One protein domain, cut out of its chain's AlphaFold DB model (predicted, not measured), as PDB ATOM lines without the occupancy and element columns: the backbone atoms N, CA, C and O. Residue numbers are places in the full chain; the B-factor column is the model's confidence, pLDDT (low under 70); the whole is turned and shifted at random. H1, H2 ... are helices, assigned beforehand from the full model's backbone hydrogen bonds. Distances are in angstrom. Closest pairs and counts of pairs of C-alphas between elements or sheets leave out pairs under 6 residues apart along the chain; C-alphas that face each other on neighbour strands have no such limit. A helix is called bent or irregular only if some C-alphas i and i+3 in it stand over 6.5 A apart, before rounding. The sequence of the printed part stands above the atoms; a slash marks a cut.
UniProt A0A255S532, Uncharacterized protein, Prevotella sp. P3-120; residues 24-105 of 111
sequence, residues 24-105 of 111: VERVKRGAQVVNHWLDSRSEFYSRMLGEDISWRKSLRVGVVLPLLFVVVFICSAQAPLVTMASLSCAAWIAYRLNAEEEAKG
ATOM      1  N   VAL A  24     174.871 178.152 151.803       80.00
ATOM      2  CA  VAL A  24     173.876 178.787 152.664       80.00
ATOM      3  C   VAL A  24     173.910 180.315 152.564       80.00
ATOM      4  O   VAL A  24     172.858 180.931 152.422       80.00
ATOM      5  N   GLU A  25     175.081 180.957 152.576       81.25
ATOM      6  CA  GLU A  25     175.186 182.419 152.434       81.25
ATOM      7  C   GLU A  25     174.832 182.899 151.026       81.25
ATOM      8  O   GLU A  25     174.194 183.944 150.883       81.25
ATOM      9  N   ARG A  26     175.175 182.138 149.978       82.50
ATOM     10  CA  ARG A  26     174.756 182.466 148.603       82.50
ATOM     11  C   ARG A  26     173.249 182.340 148.428       82.50
ATOM     12  O   ARG A  26     172.637 183.234 147.847       82.50
ATOM     13  N   VAL A  27     172.651 181.283 148.976       83.00
ATOM     14  CA  VAL A  27     171.196 181.089 148.979       83.00
ATOM     15  C   VAL A  27     170.513 182.192 149.785       83.00
ATOM     16  O   VAL A  27     169.547 182.780 149.307       83.00
ATOM     17  N   LYS A  28     171.040 182.548 150.961       84.50
ATOM     18  CA  LYS A  28     170.497 183.624 151.801       84.50
ATOM     19  C   LYS A  28     170.555 184.980 151.098       84.50
ATOM     20  O   LYS A  28     169.558 185.698 151.089       84.50
ATOM     21  N   ARG A  29     171.681 185.309 150.455       83.56
ATOM     22  CA  ARG A  29     171.824 186.537 149.659       83.56
ATOM     23  C   ARG A  29     170.858 186.544 148.472       83.56
ATOM     24  O   ARG A  29     170.209 187.553 148.226       83.56
ATOM     25  N   GLY A  30     170.712 185.414 147.778       82.75
ATOM     26  CA  GLY A  30     169.745 185.260 146.689       82.75
ATOM     27  C   GLY A  30     168.305 185.467 147.158       82.75
ATOM     28  O   GLY A  30     167.567 186.248 146.565       82.75
ATOM     29  N   ALA A  31     167.926 184.851 148.279       82.19
ATOM     30  CA  ALA A  31     166.611 185.022 148.882       82.19
ATOM     31  C   ALA A  31     166.340 186.484 149.275       82.19
ATOM     32  O   ALA A  31     165.238 186.973 149.055       82.19
ATOM     33  N   GLN A  32     167.334 187.203 149.805       84.50
ATOM     34  CA  GLN A  32     167.207 188.626 150.137       84.50
ATOM     35  C   GLN A  32     166.987 189.499 148.896       84.50
ATOM     36  O   GLN A  32     166.101 190.350 148.910       84.50
ATOM     37  N   VAL A  33     167.742 189.260 147.818       83.94
ATOM     38  CA  VAL A  33     167.576 189.974 146.541       83.94
ATOM     39  C   VAL A  33     166.190 189.722 145.959       83.94
ATOM     40  O   VAL A  33     165.504 190.664 145.575       83.94
ATOM     41  N   VAL A  34     165.746 188.465 145.955       82.56
ATOM     42  CA  VAL A  34     164.408 188.091 145.489       82.56
ATOM     43  C   VAL A  34     163.335 188.745 146.354       82.56
ATOM     44  O   VAL A  34     162.371 189.278 145.821       82.56
ATOM     45  N   ASN A  35     163.497 188.761 147.676       82.38
ATOM     46  CA  ASN A  35     162.510 189.357 148.569       82.38
ATOM     47  C   ASN A  35     162.415 190.879 148.382       82.38
ATOM     48  O   ASN A  35     161.311 191.411 148.361       82.38
ATOM     49  N   HIS A  36     163.547 191.560 148.177       81.94
ATOM     50  CA  HIS A  36     163.573 192.987 147.858       81.94
ATOM     51  C   HIS A  36     162.972 193.278 146.475       81.94
ATOM     52  O   HIS A  36     162.196 194.215 146.320       81.94
ATOM     53  N   TRP A  37     163.245 192.429 145.481       80.31
ATOM     54  CA  TRP A  37     162.618 192.519 144.162       80.31
ATOM     55  C   TRP A  37     161.102 192.294 144.224       80.31
ATOM     56  O   TRP A  37     160.345 193.046 143.618       80.31
ATOM     57  N   LEU A  38     160.635 191.326 145.015       76.25
ATOM     58  CA  LEU A  38     159.210 191.087 145.247       76.25
ATOM     59  C   LEU A  38     158.511 192.263 145.944       76.25
ATOM     60  O   LEU A  38     157.302 192.440 145.778       76.25
ATOM     61  N   ASP A  39     159.254 193.017 146.749       73.56
ATOM     62  CA  ASP A  39     158.756 194.208 147.433       73.56
ATOM     63  C   ASP A  39     158.809 195.460 146.546       73.56
ATOM     64  O   ASP A  39     158.057 196.410 146.754       73.56
ATOM     65  N   SER A  40     159.645 195.441 145.503       76.38
ATOM     66  CA  SER A  40     159.718 196.525 144.528       76.38
ATOM     67  C   SER A  40     158.397 196.706 143.764       76.38
ATOM     68  O   SER A  40     157.557 195.803 143.652       76.38
ATOM     69  N   ARG A  41     158.192 197.919 143.246       69.19
ATOM     70  CA  ARG A  41     156.984 198.297 142.510       69.19
ATOM     71  C   ARG A  41     156.992 197.672 141.115       69.19
ATOM     72  O   ARG A  41     157.997 197.727 140.410       69.19
ATOM     73  N   SER A  42     155.853 197.129 140.689       67.44
ATOM     74  CA  SER A  42     155.663 196.724 139.296       67.44
ATOM     75  C   SER A  42     155.047 197.873 138.499       67.44
ATOM     76  O   SER A  42     153.866 198.175 138.669       67.44
ATOM     77  N   GLU A  43     155.813 198.516 137.615       66.69
ATOM     78  CA  GLU A  43     155.278 199.583 136.751       66.69
ATOM     79  C   GLU A  43     154.219 199.069 135.770       66.69
ATOM     80  O   GLU A  43     153.261 199.772 135.459       66.69
ATOM     81  N   PHE A  44     154.348 197.818 135.323       64.12
ATOM     82  CA  PHE A  44     153.429 197.205 134.367       64.12
ATOM     83  C   PHE A  44     152.034 196.983 134.968       64.12
ATOM     84  O   PHE A  44     151.034 197.420 134.398       64.12
ATOM     85  N   TYR A  45     151.961 196.367 136.153       57.84
ATOM     86  CA  TYR A  45     150.684 196.119 136.826       57.84
ATOM     87  C   TYR A  45     150.091 197.385 137.449       57.84
ATOM     88  O   TYR A  45     148.874 197.559 137.406       57.84
ATOM     89  N   SER A  46     150.931 198.309 137.932       65.00
ATOM     90  CA  SER A  46     150.449 199.606 138.433       65.00
ATOM     91  C   SER A  46     149.791 200.433 137.325       65.00
ATOM     92  O   SER A  46     148.823 201.146 137.571       65.00
ATOM     93  N   ARG A  47     150.253 200.297 136.073       65.12
ATOM     94  CA  ARG A  47     149.652 200.978 134.918       65.12
ATOM     95  C   ARG A  47     148.330 200.358 134.463       65.12
ATOM     96  O   ARG A  47     147.501 201.074 133.915       65.12
ATOM     97  N   MET A  48     148.122 199.059 134.688       61.66
ATOM     98  CA  MET A  48     146.855 198.396 134.355       61.66
ATOM     99  C   MET A  48     145.764 198.604 135.410       61.66
ATOM    100  O   MET A  48     144.602 198.723 135.041       61.66
ATOM    101  N   LEU A  49     146.120 198.633 136.700       60.94
ATOM    102  CA  LEU A  49     145.147 198.776 137.792       60.94
ATOM    103  C   LEU A  49     145.038 200.201 138.358       60.94
ATOM    104  O   LEU A  49     144.156 200.450 139.172       60.94
ATOM    105  N   GLY A  50     145.898 201.135 137.939       56.34
ATOM    106  CA  GLY A  50     145.873 202.527 138.411       56.34
ATOM    107  C   GLY A  50     146.269 202.707 139.884       56.34
ATOM    108  O   GLY A  50     146.180 203.815 140.404       56.34
ATOM    109  N   GLU A  51     146.721 201.639 140.545       61.62
ATOM    110  CA  GLU A  51     147.070 201.584 141.965       61.62
ATOM    111  C   GLU A  51     148.475 200.982 142.140       61.62
ATOM    112  O   GLU A  51     148.920 200.164 141.331       61.62
ATOM    113  N   ASP A  52     149.191 201.376 143.197       59.47
ATOM    114  CA  ASP A  52     150.539 200.884 143.495       59.47
ATOM    115  C   ASP A  52     150.535 199.420 143.951       59.47
ATOM    116  O   ASP A  52     150.322 199.087 145.124       59.47
ATOM    117  N   ILE A  53     150.806 198.512 143.012       60.59
ATOM    118  CA  ILE A  53     150.836 197.070 143.268       60.59
ATOM    119  C   ILE A  53     152.291 196.582 143.278       60.59
ATOM    120  O   ILE A  53     153.002 196.622 142.271       60.59
ATOM    121  N   SER A  54     152.735 196.083 144.436       74.38
ATOM    122  CA  SER A  54     154.022 195.391 144.572       74.38
ATOM    123  C   SER A  54     153.987 194.014 143.900       74.38
ATOM    124  O   SER A  54     152.939 193.358 143.834       74.38
ATOM    125  N   TRP A  55     155.139 193.529 143.426       72.00
ATOM    126  CA  TRP A  55     155.250 192.217 142.767       72.00
ATOM    127  C   TRP A  55     154.708 191.072 143.628       72.00
ATOM    128  O   TRP A  55     154.098 190.136 143.112       72.00
ATOM    129  N   ARG A  56     154.834 191.172 144.954       75.81
ATOM    130  CA  ARG A  56     154.251 190.227 145.912       75.81
ATOM    131  C   ARG A  56     152.728 190.149 145.844       75.81
ATOM    132  O   ARG A  56     152.186 189.048 145.947       75.81
ATOM    133  N   LYS A  57     152.031 191.275 145.676       76.19
ATOM    134  CA  LYS A  57     150.573 191.279 145.483       76.19
ATOM    135  C   LYS A  57     150.219 190.651 144.134       76.19
ATOM    136  O   LYS A  57     149.393 189.743 144.091       76.19
ATOM    137  N   SER A  58     150.913 191.053 143.071       75.69
ATOM    138  CA  SER A  58     150.683 190.515 141.726       75.69
ATOM    139  C   SER A  58     150.906 189.002 141.648       75.69
ATOM    140  O   SER A  58     150.114 188.301 141.033       75.69
ATOM    141  N   LEU A  59     151.939 188.467 142.307       80.25
ATOM    142  CA  LEU A  59     152.218 187.030 142.319       80.25
ATOM    143  C   LEU A  59     151.151 186.244 143.097       80.25
ATOM    144  O   LEU A  59     150.749 185.156 142.688       80.25
ATOM    145  N   ARG A  60     150.655 186.795 144.212       79.31
ATOM    146  CA  ARG A  60     149.560 186.166 144.966       79.31
ATOM    147  C   ARG A  60     148.290 186.072 144.126       79.31
ATOM    148  O   ARG A  60     147.662 185.021 144.107       79.31
ATOM    149  N   VAL A  61     147.942 187.138 143.412       80.56
ATOM    150  CA  VAL A  61     146.731 187.165 142.582       80.56
ATOM    151  C   VAL A  61     146.903 186.351 141.298       80.56
ATOM    152  O   VAL A  61     146.021 185.579 140.944       80.56
ATOM    153  N   GLY A  62     148.047 186.475 140.629       81.00
ATOM    154  CA  GLY A  62     148.295 185.843 139.334       81.00
ATOM    155  C   GLY A  62     148.739 184.381 139.394       81.00
ATOM    156  O   GLY A  62     148.596 183.679 138.401       81.00
ATOM    157  N   VAL A  63     149.276 183.903 140.524       83.12
ATOM    158  CA  VAL A  63     149.812 182.532 140.645       83.12
ATOM    159  C   VAL A  63     149.185 181.773 141.809       83.12
ATOM    160  O   VAL A  63     148.698 180.661 141.630       83.12
ATOM    161  N   VAL A  64     149.166 182.358 143.010       84.81
ATOM    162  CA  VAL A  64     148.708 181.634 144.211       84.81
ATOM    163  C   VAL A  64     147.199 181.392 144.175       84.81
ATOM    164  O   VAL A  64     146.758 180.270 144.406       84.81
ATOM    165  N   LEU A  65     146.411 182.417 143.849       84.88
ATOM    166  CA  LEU A  65     144.958 182.314 143.699       84.88
ATOM    167  C   LEU A  65     144.538 181.234 142.684       84.88
ATOM    168  O   LEU A  65     143.787 180.339 143.073       84.88
ATOM    169  N   PRO A  66     145.023 181.238 141.426       84.62
ATOM    170  CA  PRO A  66     144.646 180.202 140.465       84.62
ATOM    171  C   PRO A  66     145.107 178.803 140.889       84.62
ATOM    172  O   PRO A  66     144.354 177.850 140.709       84.62
ATOM    173  N   LEU A  67     146.280 178.663 141.519       88.31
ATOM    174  CA  LEU A  67     146.725 177.374 142.061       88.31
ATOM    175  C   LEU A  67     145.741 176.834 143.112       88.31
ATOM    176  O   LEU A  67     145.367 175.663 143.070       88.31
ATOM    177  N   LEU A  68     145.287 177.688 144.034       85.62
ATOM    178  CA  LEU A  68     144.292 177.311 145.038       85.62
ATOM    179  C   LEU A  68     142.964 176.904 144.393       85.62
ATOM    180  O   LEU A  68     142.373 175.912 144.814       85.62
ATOM    181  N   PHE A  69     142.520 177.599 143.344       86.19
ATOM    182  CA  PHE A  69     141.321 177.202 142.600       86.19
ATOM    183  C   PHE A  69     141.460 175.832 141.937       86.19
ATOM    184  O   PHE A  69     140.513 175.052 141.972       86.19
ATOM    185  N   VAL A  70     142.632 175.498 141.392       89.25
ATOM    186  CA  VAL A  70     142.893 174.157 140.846       89.25
ATOM    187  C   VAL A  70     142.791 173.096 141.945       89.25
ATOM    188  O   VAL A  70     142.159 172.062 141.740       89.25
ATOM    189  N   VAL A  71     143.339 173.355 143.135       85.50
ATOM    190  CA  VAL A  71     143.223 172.433 144.280       85.50
ATOM    191  C   VAL A  71     141.765 172.257 144.707       85.50
ATOM    192  O   VAL A  71     141.322 171.129 144.913       85.50
ATOM    193  N   VAL A  72     141.003 173.348 144.799       84.62
ATOM    194  CA  VAL A  72     139.567 173.312 145.120       84.62
ATOM    195  C   VAL A  72     138.794 172.530 144.062       84.62
ATOM    196  O   VAL A  72     137.953 171.707 144.414       84.62
ATOM    197  N   PHE A  73     139.106 172.725 142.782       83.12
ATOM    198  CA  PHE A  73     138.496 171.983 141.683       83.12
ATOM    199  C   PHE A  73     138.750 170.477 141.822       83.12
ATOM    200  O   PHE A  73     137.807 169.687 141.802       83.12
ATOM    201  N   ILE A  74     139.997 170.072 142.070       84.44
ATOM    202  CA  ILE A  74     140.350 168.661 142.298       84.44
ATOM    203  C   ILE A  74     139.628 168.110 143.537       84.44
ATOM    204  O   ILE A  74     139.067 167.015 143.494       84.44
ATOM    205  N   CYS A  75     139.593 168.872 144.632       80.62
ATOM    206  CA  CYS A  75     138.935 168.465 145.873       80.62
ATOM    207  C   CYS A  75     137.417 168.323 145.697       80.62
ATOM    208  O   CYS A  75     136.821 167.381 146.217       80.62
ATOM    209  N   SER A  76     136.798 169.188 144.891       76.44
ATOM    210  CA  SER A  76     135.367 169.125 144.595       76.44
ATOM    211  C   SER A  76     134.967 167.847 143.853       76.44
ATOM    212  O   SER A  76     133.865 167.347 144.068       76.44
ATOM    213  N   ALA A  77     135.872 167.263 143.059       78.88
ATOM    214  CA  ALA A  77     135.632 165.993 142.380       78.88
ATOM    215  C   ALA A  77     135.657 164.785 143.335       78.88
ATOM    216  O   ALA A  77     135.058 163.756 143.035       78.88
ATOM    217  N   GLN A  78     136.336 164.897 144.482       77.50
ATOM    218  CA  GLN A  78     136.497 163.803 145.449       77.50
ATOM    219  C   GLN A  78     135.562 163.934 146.659       77.50
ATOM    220  O   GLN A  78     135.032 162.938 147.144       77.50
ATOM    221  N   ALA A  79     135.349 165.155 147.156       78.38
ATOM    222  CA  ALA A  79     134.563 165.446 148.352       78.38
ATOM    223  C   ALA A  79     133.839 166.808 148.223       78.38
ATOM    224  O   ALA A  79     134.230 167.806 148.847       78.38
ATOM    225  N   PRO A  80     132.752 166.877 147.431       76.62
ATOM    226  CA  PRO A  80     132.064 168.135 147.128       76.62
ATOM    227  C   PRO A  80     131.435 168.788 148.366       76.62
ATOM    228  O   PRO A  80     131.532 170.002 148.532       76.62
ATOM    229  N   LEU A  81     130.864 168.003 149.288       80.44
ATOM    230  CA  LEU A  81     130.227 168.531 150.504       80.44
ATOM    231  C   LEU A  81     131.223 169.228 151.441       80.44
ATOM    232  O   LEU A  81     130.925 170.292 151.981       80.44
ATOM    233  N   VAL A  82     132.423 168.664 151.599       79.94
ATOM    234  CA  VAL A  82     133.486 169.256 152.429       79.94
ATOM    235  C   VAL A  82     133.970 170.568 151.813       79.94
ATOM    236  O   VAL A  82     134.174 171.553 152.521       79.94
ATOM    237  N   THR A  83     134.087 170.600 150.486       82.12
ATOM    238  CA  THR A  83     134.475 171.798 149.735       82.12
ATOM    239  C   THR A  83     133.425 172.906 149.865       82.12
ATOM    240  O   THR A  83     133.768 174.062 150.091       82.12
ATOM    241  N   MET A  84     132.135 172.572 149.792       82.44
ATOM    242  CA  MET A  84     131.057 173.547 149.986       82.44
ATOM    243  C   MET A  84     131.005 174.081 151.420       82.44
ATOM    244  O   MET A  84     130.818 175.282 151.617       82.44
ATOM    245  N   ALA A  85     131.195 173.221 152.423       85.06
ATOM    246  CA  ALA A  85     131.211 173.636 153.823       85.06
ATOM    247  C   ALA A  85     132.390 174.575 154.125       85.06
ATOM    248  O   ALA A  85     132.215 175.598 154.790       85.06
ATOM    249  N   SER A  86     133.578 174.275 153.592       85.19
ATOM    250  CA  SER A  86     134.756 175.131 153.760       85.19
ATOM    251  C   SER A  86     134.612 176.460 153.016       85.19
ATOM    252  O   SER A  86     134.903 177.502 153.603       85.19
ATOM    253  N   LEU A  87     134.078 176.457 151.787       86.12
ATOM    254  CA  LEU A  87     133.728 177.675 151.042       86.12
ATOM    255  C   LEU A  87     132.722 178.537 151.808       86.12
ATOM    256  O   LEU A  87     132.903 179.747 151.902       86.12
ATOM    257  N   SER A  88     131.699 177.918 152.395       88.44
ATOM    258  CA  SER A  88     130.680 178.622 153.182       88.44
ATOM    259  C   SER A  88     131.281 179.259 154.438       88.44
ATOM    260  O   SER A  88     131.015 180.423 154.736       88.44
ATOM    261  N   CYS A  89     132.146 178.532 155.150       89.00
ATOM    262  CA  CYS A  89     132.856 179.050 156.319       89.00
ATOM    263  C   CYS A  89     133.802 180.204 155.943       89.00
ATOM    264  O   CYS A  89     133.805 181.251 156.593       89.00
ATOM    265  N   ALA A  90     134.553 180.058 154.850       89.88
ATOM    266  CA  ALA A  90     135.428 181.106 154.337       89.88
ATOM    267  C   ALA A  90     134.642 182.362 153.926       89.88
ATOM    268  O   ALA A  90     135.042 183.474 154.273       89.88
ATOM    269  N   ALA A  91     133.500 182.192 153.252       89.88
ATOM    270  CA  ALA A  91     132.618 183.291 152.870       89.88
ATOM    271  C   ALA A  91     132.077 184.040 154.096       89.88
ATOM    272  O   ALA A  91     132.083 185.270 154.120       89.88
ATOM    273  N   TRP A  92     131.678 183.314 155.144       93.06
ATOM    274  CA  TRP A  92     131.237 183.916 156.403       93.06
ATOM    275  C   TRP A  92     132.344 184.735 157.081       93.06
ATOM    276  O   TRP A  92     132.111 185.866 157.506       93.06
ATOM    277  N   ILE A  93     133.563 184.192 157.158       92.62
ATOM    278  CA  ILE A  93     134.711 184.895 157.748       92.62
ATOM    279  C   ILE A  93     135.024 186.170 156.958       92.62
ATOM    280  O   ILE A  93     135.198 187.228 157.561       92.62
ATOM    281  N   ALA A  94     135.050 186.093 155.626       90.44
ATOM    282  CA  ALA A  94     135.296 187.249 154.767       90.44
ATOM    283  C   ALA A  94     134.224 188.335 154.948       90.44
ATOM    284  O   ALA A  94     134.556 189.510 155.099       90.44
ATOM    285  N   TYR A  95     132.949 187.942 155.016       90.19
ATOM    286  CA  TYR A  95     131.848 188.863 155.304       90.19
ATOM    287  C   TYR A  95     132.041 189.579 156.648       90.19
ATOM    288  O   TYR A  95     131.913 190.800 156.737       90.19
ATOM    289  N   ARG A  96     132.407 188.829 157.692       92.44
ATOM    290  CA  ARG A  96     132.608 189.370 159.040       92.44
ATOM    291  C   ARG A  96     133.798 190.326 159.110       92.44
ATOM    292  O   ARG A  96     133.699 191.354 159.772       92.44
ATOM    293  N   LEU A  97     134.895 190.018 158.418       89.75
ATOM    294  CA  LEU A  97     136.063 190.898 158.336       89.75
ATOM    295  C   LEU A  97     135.737 192.207 157.608       89.75
ATOM    296  O   LEU A  97     136.058 193.272 158.126       89.75
ATOM    297  N   ASN A  98     135.035 192.143 156.474       87.81
ATOM    298  CA  ASN A  98     134.606 193.348 155.757       87.81
ATOM    299  C   ASN A  98     133.697 194.229 156.632       87.81
ATOM    300  O   ASN A  98     133.902 195.438 156.714       87.81
ATOM    301  N   ALA A  99     132.753 193.630 157.364       81.62
ATOM    302  CA  ALA A  99     131.897 194.361 158.299       81.62
ATOM    303  C   ALA A  99     132.692 195.021 159.451       81.62
ATOM    304  O   ALA A  99     132.355 196.120 159.900       81.62
ATOM    305  N   GLU A 100     133.767 194.384 159.929       83.38
ATOM    306  CA  GLU A 100     134.669 194.967 160.930       83.38
ATOM    307  C   GLU A 100     135.504 196.132 160.380       83.38
ATOM    308  O   GLU A 100     135.733 197.107 161.103       83.38
ATOM    309  N   GLU A 101     135.951 196.063 159.123       78.62
ATOM    310  CA  GLU A 101     136.654 197.168 158.463       78.62
ATOM    311  C   GLU A 101     135.741 198.381 158.271       78.62
ATOM    312  O   GLU A 101     136.129 199.498 158.622       78.62
ATOM    313  N   GLU A 102     134.495 198.176 157.839       77.50
ATOM    314  CA  GLU A 102     133.493 199.243 157.743       77.50
ATOM    315  C   GLU A 102     133.197 199.881 159.112       77.50
ATOM    316  O   GLU A 102     133.091 201.109 159.242       77.50
ATOM    317  N   ALA A 103     133.119 199.063 160.166       73.62
ATOM    318  CA  ALA A 103     132.926 199.539 161.531       73.62
ATOM    319  C   ALA A 103     134.137 200.337 162.057       73.62
ATOM    320  O   ALA A 103     133.962 201.330 162.773       73.62
ATOM    321  N   LYS A 104     135.365 199.940 161.702       71.31
ATOM    322  CA  LYS A 104     136.595 200.672 162.048       71.31
ATOM    323  C   LYS A 104     136.735 201.971 161.250       71.31
ATOM    324  O   LYS A 104     137.083 202.993 161.842       71.31
ATOM    325  N   GLY A 105     136.384 201.974 159.964       63.50
ATOM    326  CA  GLY A 105     136.396 203.164 159.107       63.50
ATOM    327  C   GLY A 105     135.470 204.274 159.618       63.50
ATOM    328  O   GLY A 105     135.876 205.433 159.707       63.50
TER     329      GLY A 105
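What this domain is: This is residues 24 to 105 of the 111 residues of an uncharacterized protein of Prevotella sp. P3-120 (UniProt A0A255S532). Three long helices, H1, H3 and H4, make an open zigzag, each meeting the next at a corner near their ends, with no shared core. The short helix H2 sits in a loop at the corner between H1 and H3, and H4 folds back from the far end of H3. The printed part has 82 residues with four named helices in the order H1, H2, H3, H4 and no named strand; the class is all helix. It is only just extended, close to loose, with a radius of gyration of the C-alphas of 18.0 A and spans of 46 by 38 by 26 A.

Where its parts are: H1, residues 24 to 39, begins at C-alpha 24 (173.876, 178.787, 152.664) and is 22.2 A long. H2 is residues 43 to 49. H3, residues 55 to 78, was assigned as one helix by its hydrogen bonds but is bent: C-alphas 62 and 65 are 6.5 A apart. Its arms are H3a, residues 55 to 62, and H3b, residues 65 to 78, 20.4 A long. H4, residues 80 to 105, is 37.3 A long and ends at C-alpha 105 (136.396, 203.164, 159.107).

How they stand to each other: H1 touches H3a with residues 37 to 39 alone, about perpendicular at 76 degrees; the closest C-alphas, of Leu 38 and Trp 55, are 4.8 A apart. H2 and H3a are close but not clearly touching, their closest C-alphas, of Tyr 45 and Ser 58, 7.4 A apart. H3a and H3b stand at a shallow tilt of 32 degrees. H3b and H4 form a helical hairpin and only just touch, with 3 pairs of C-alphas within 8 A, the closest those of Ser 76 and Thr 83 at 5.9 A. They run opposite ways at a steep tilt of 36 degrees, only just beyond shallow. H1 and H4 are apart. Every O i to N i+4 pair is within hydrogen-bond range in H1, H2, H3a and H4, and 9 of 10 in H3b.

The domain as a whole: The C-alphas farthest apart, of Glu 25 and Leu 81, are 47.1 A apart. Residues 24 to 34, 60 to 71 and 88 to 105 stand free. The three links are tight, and the printed part has no cut. The mean pLDDT of the printed part is 79.1; residues 41 to 53 and residue 105 are under 70.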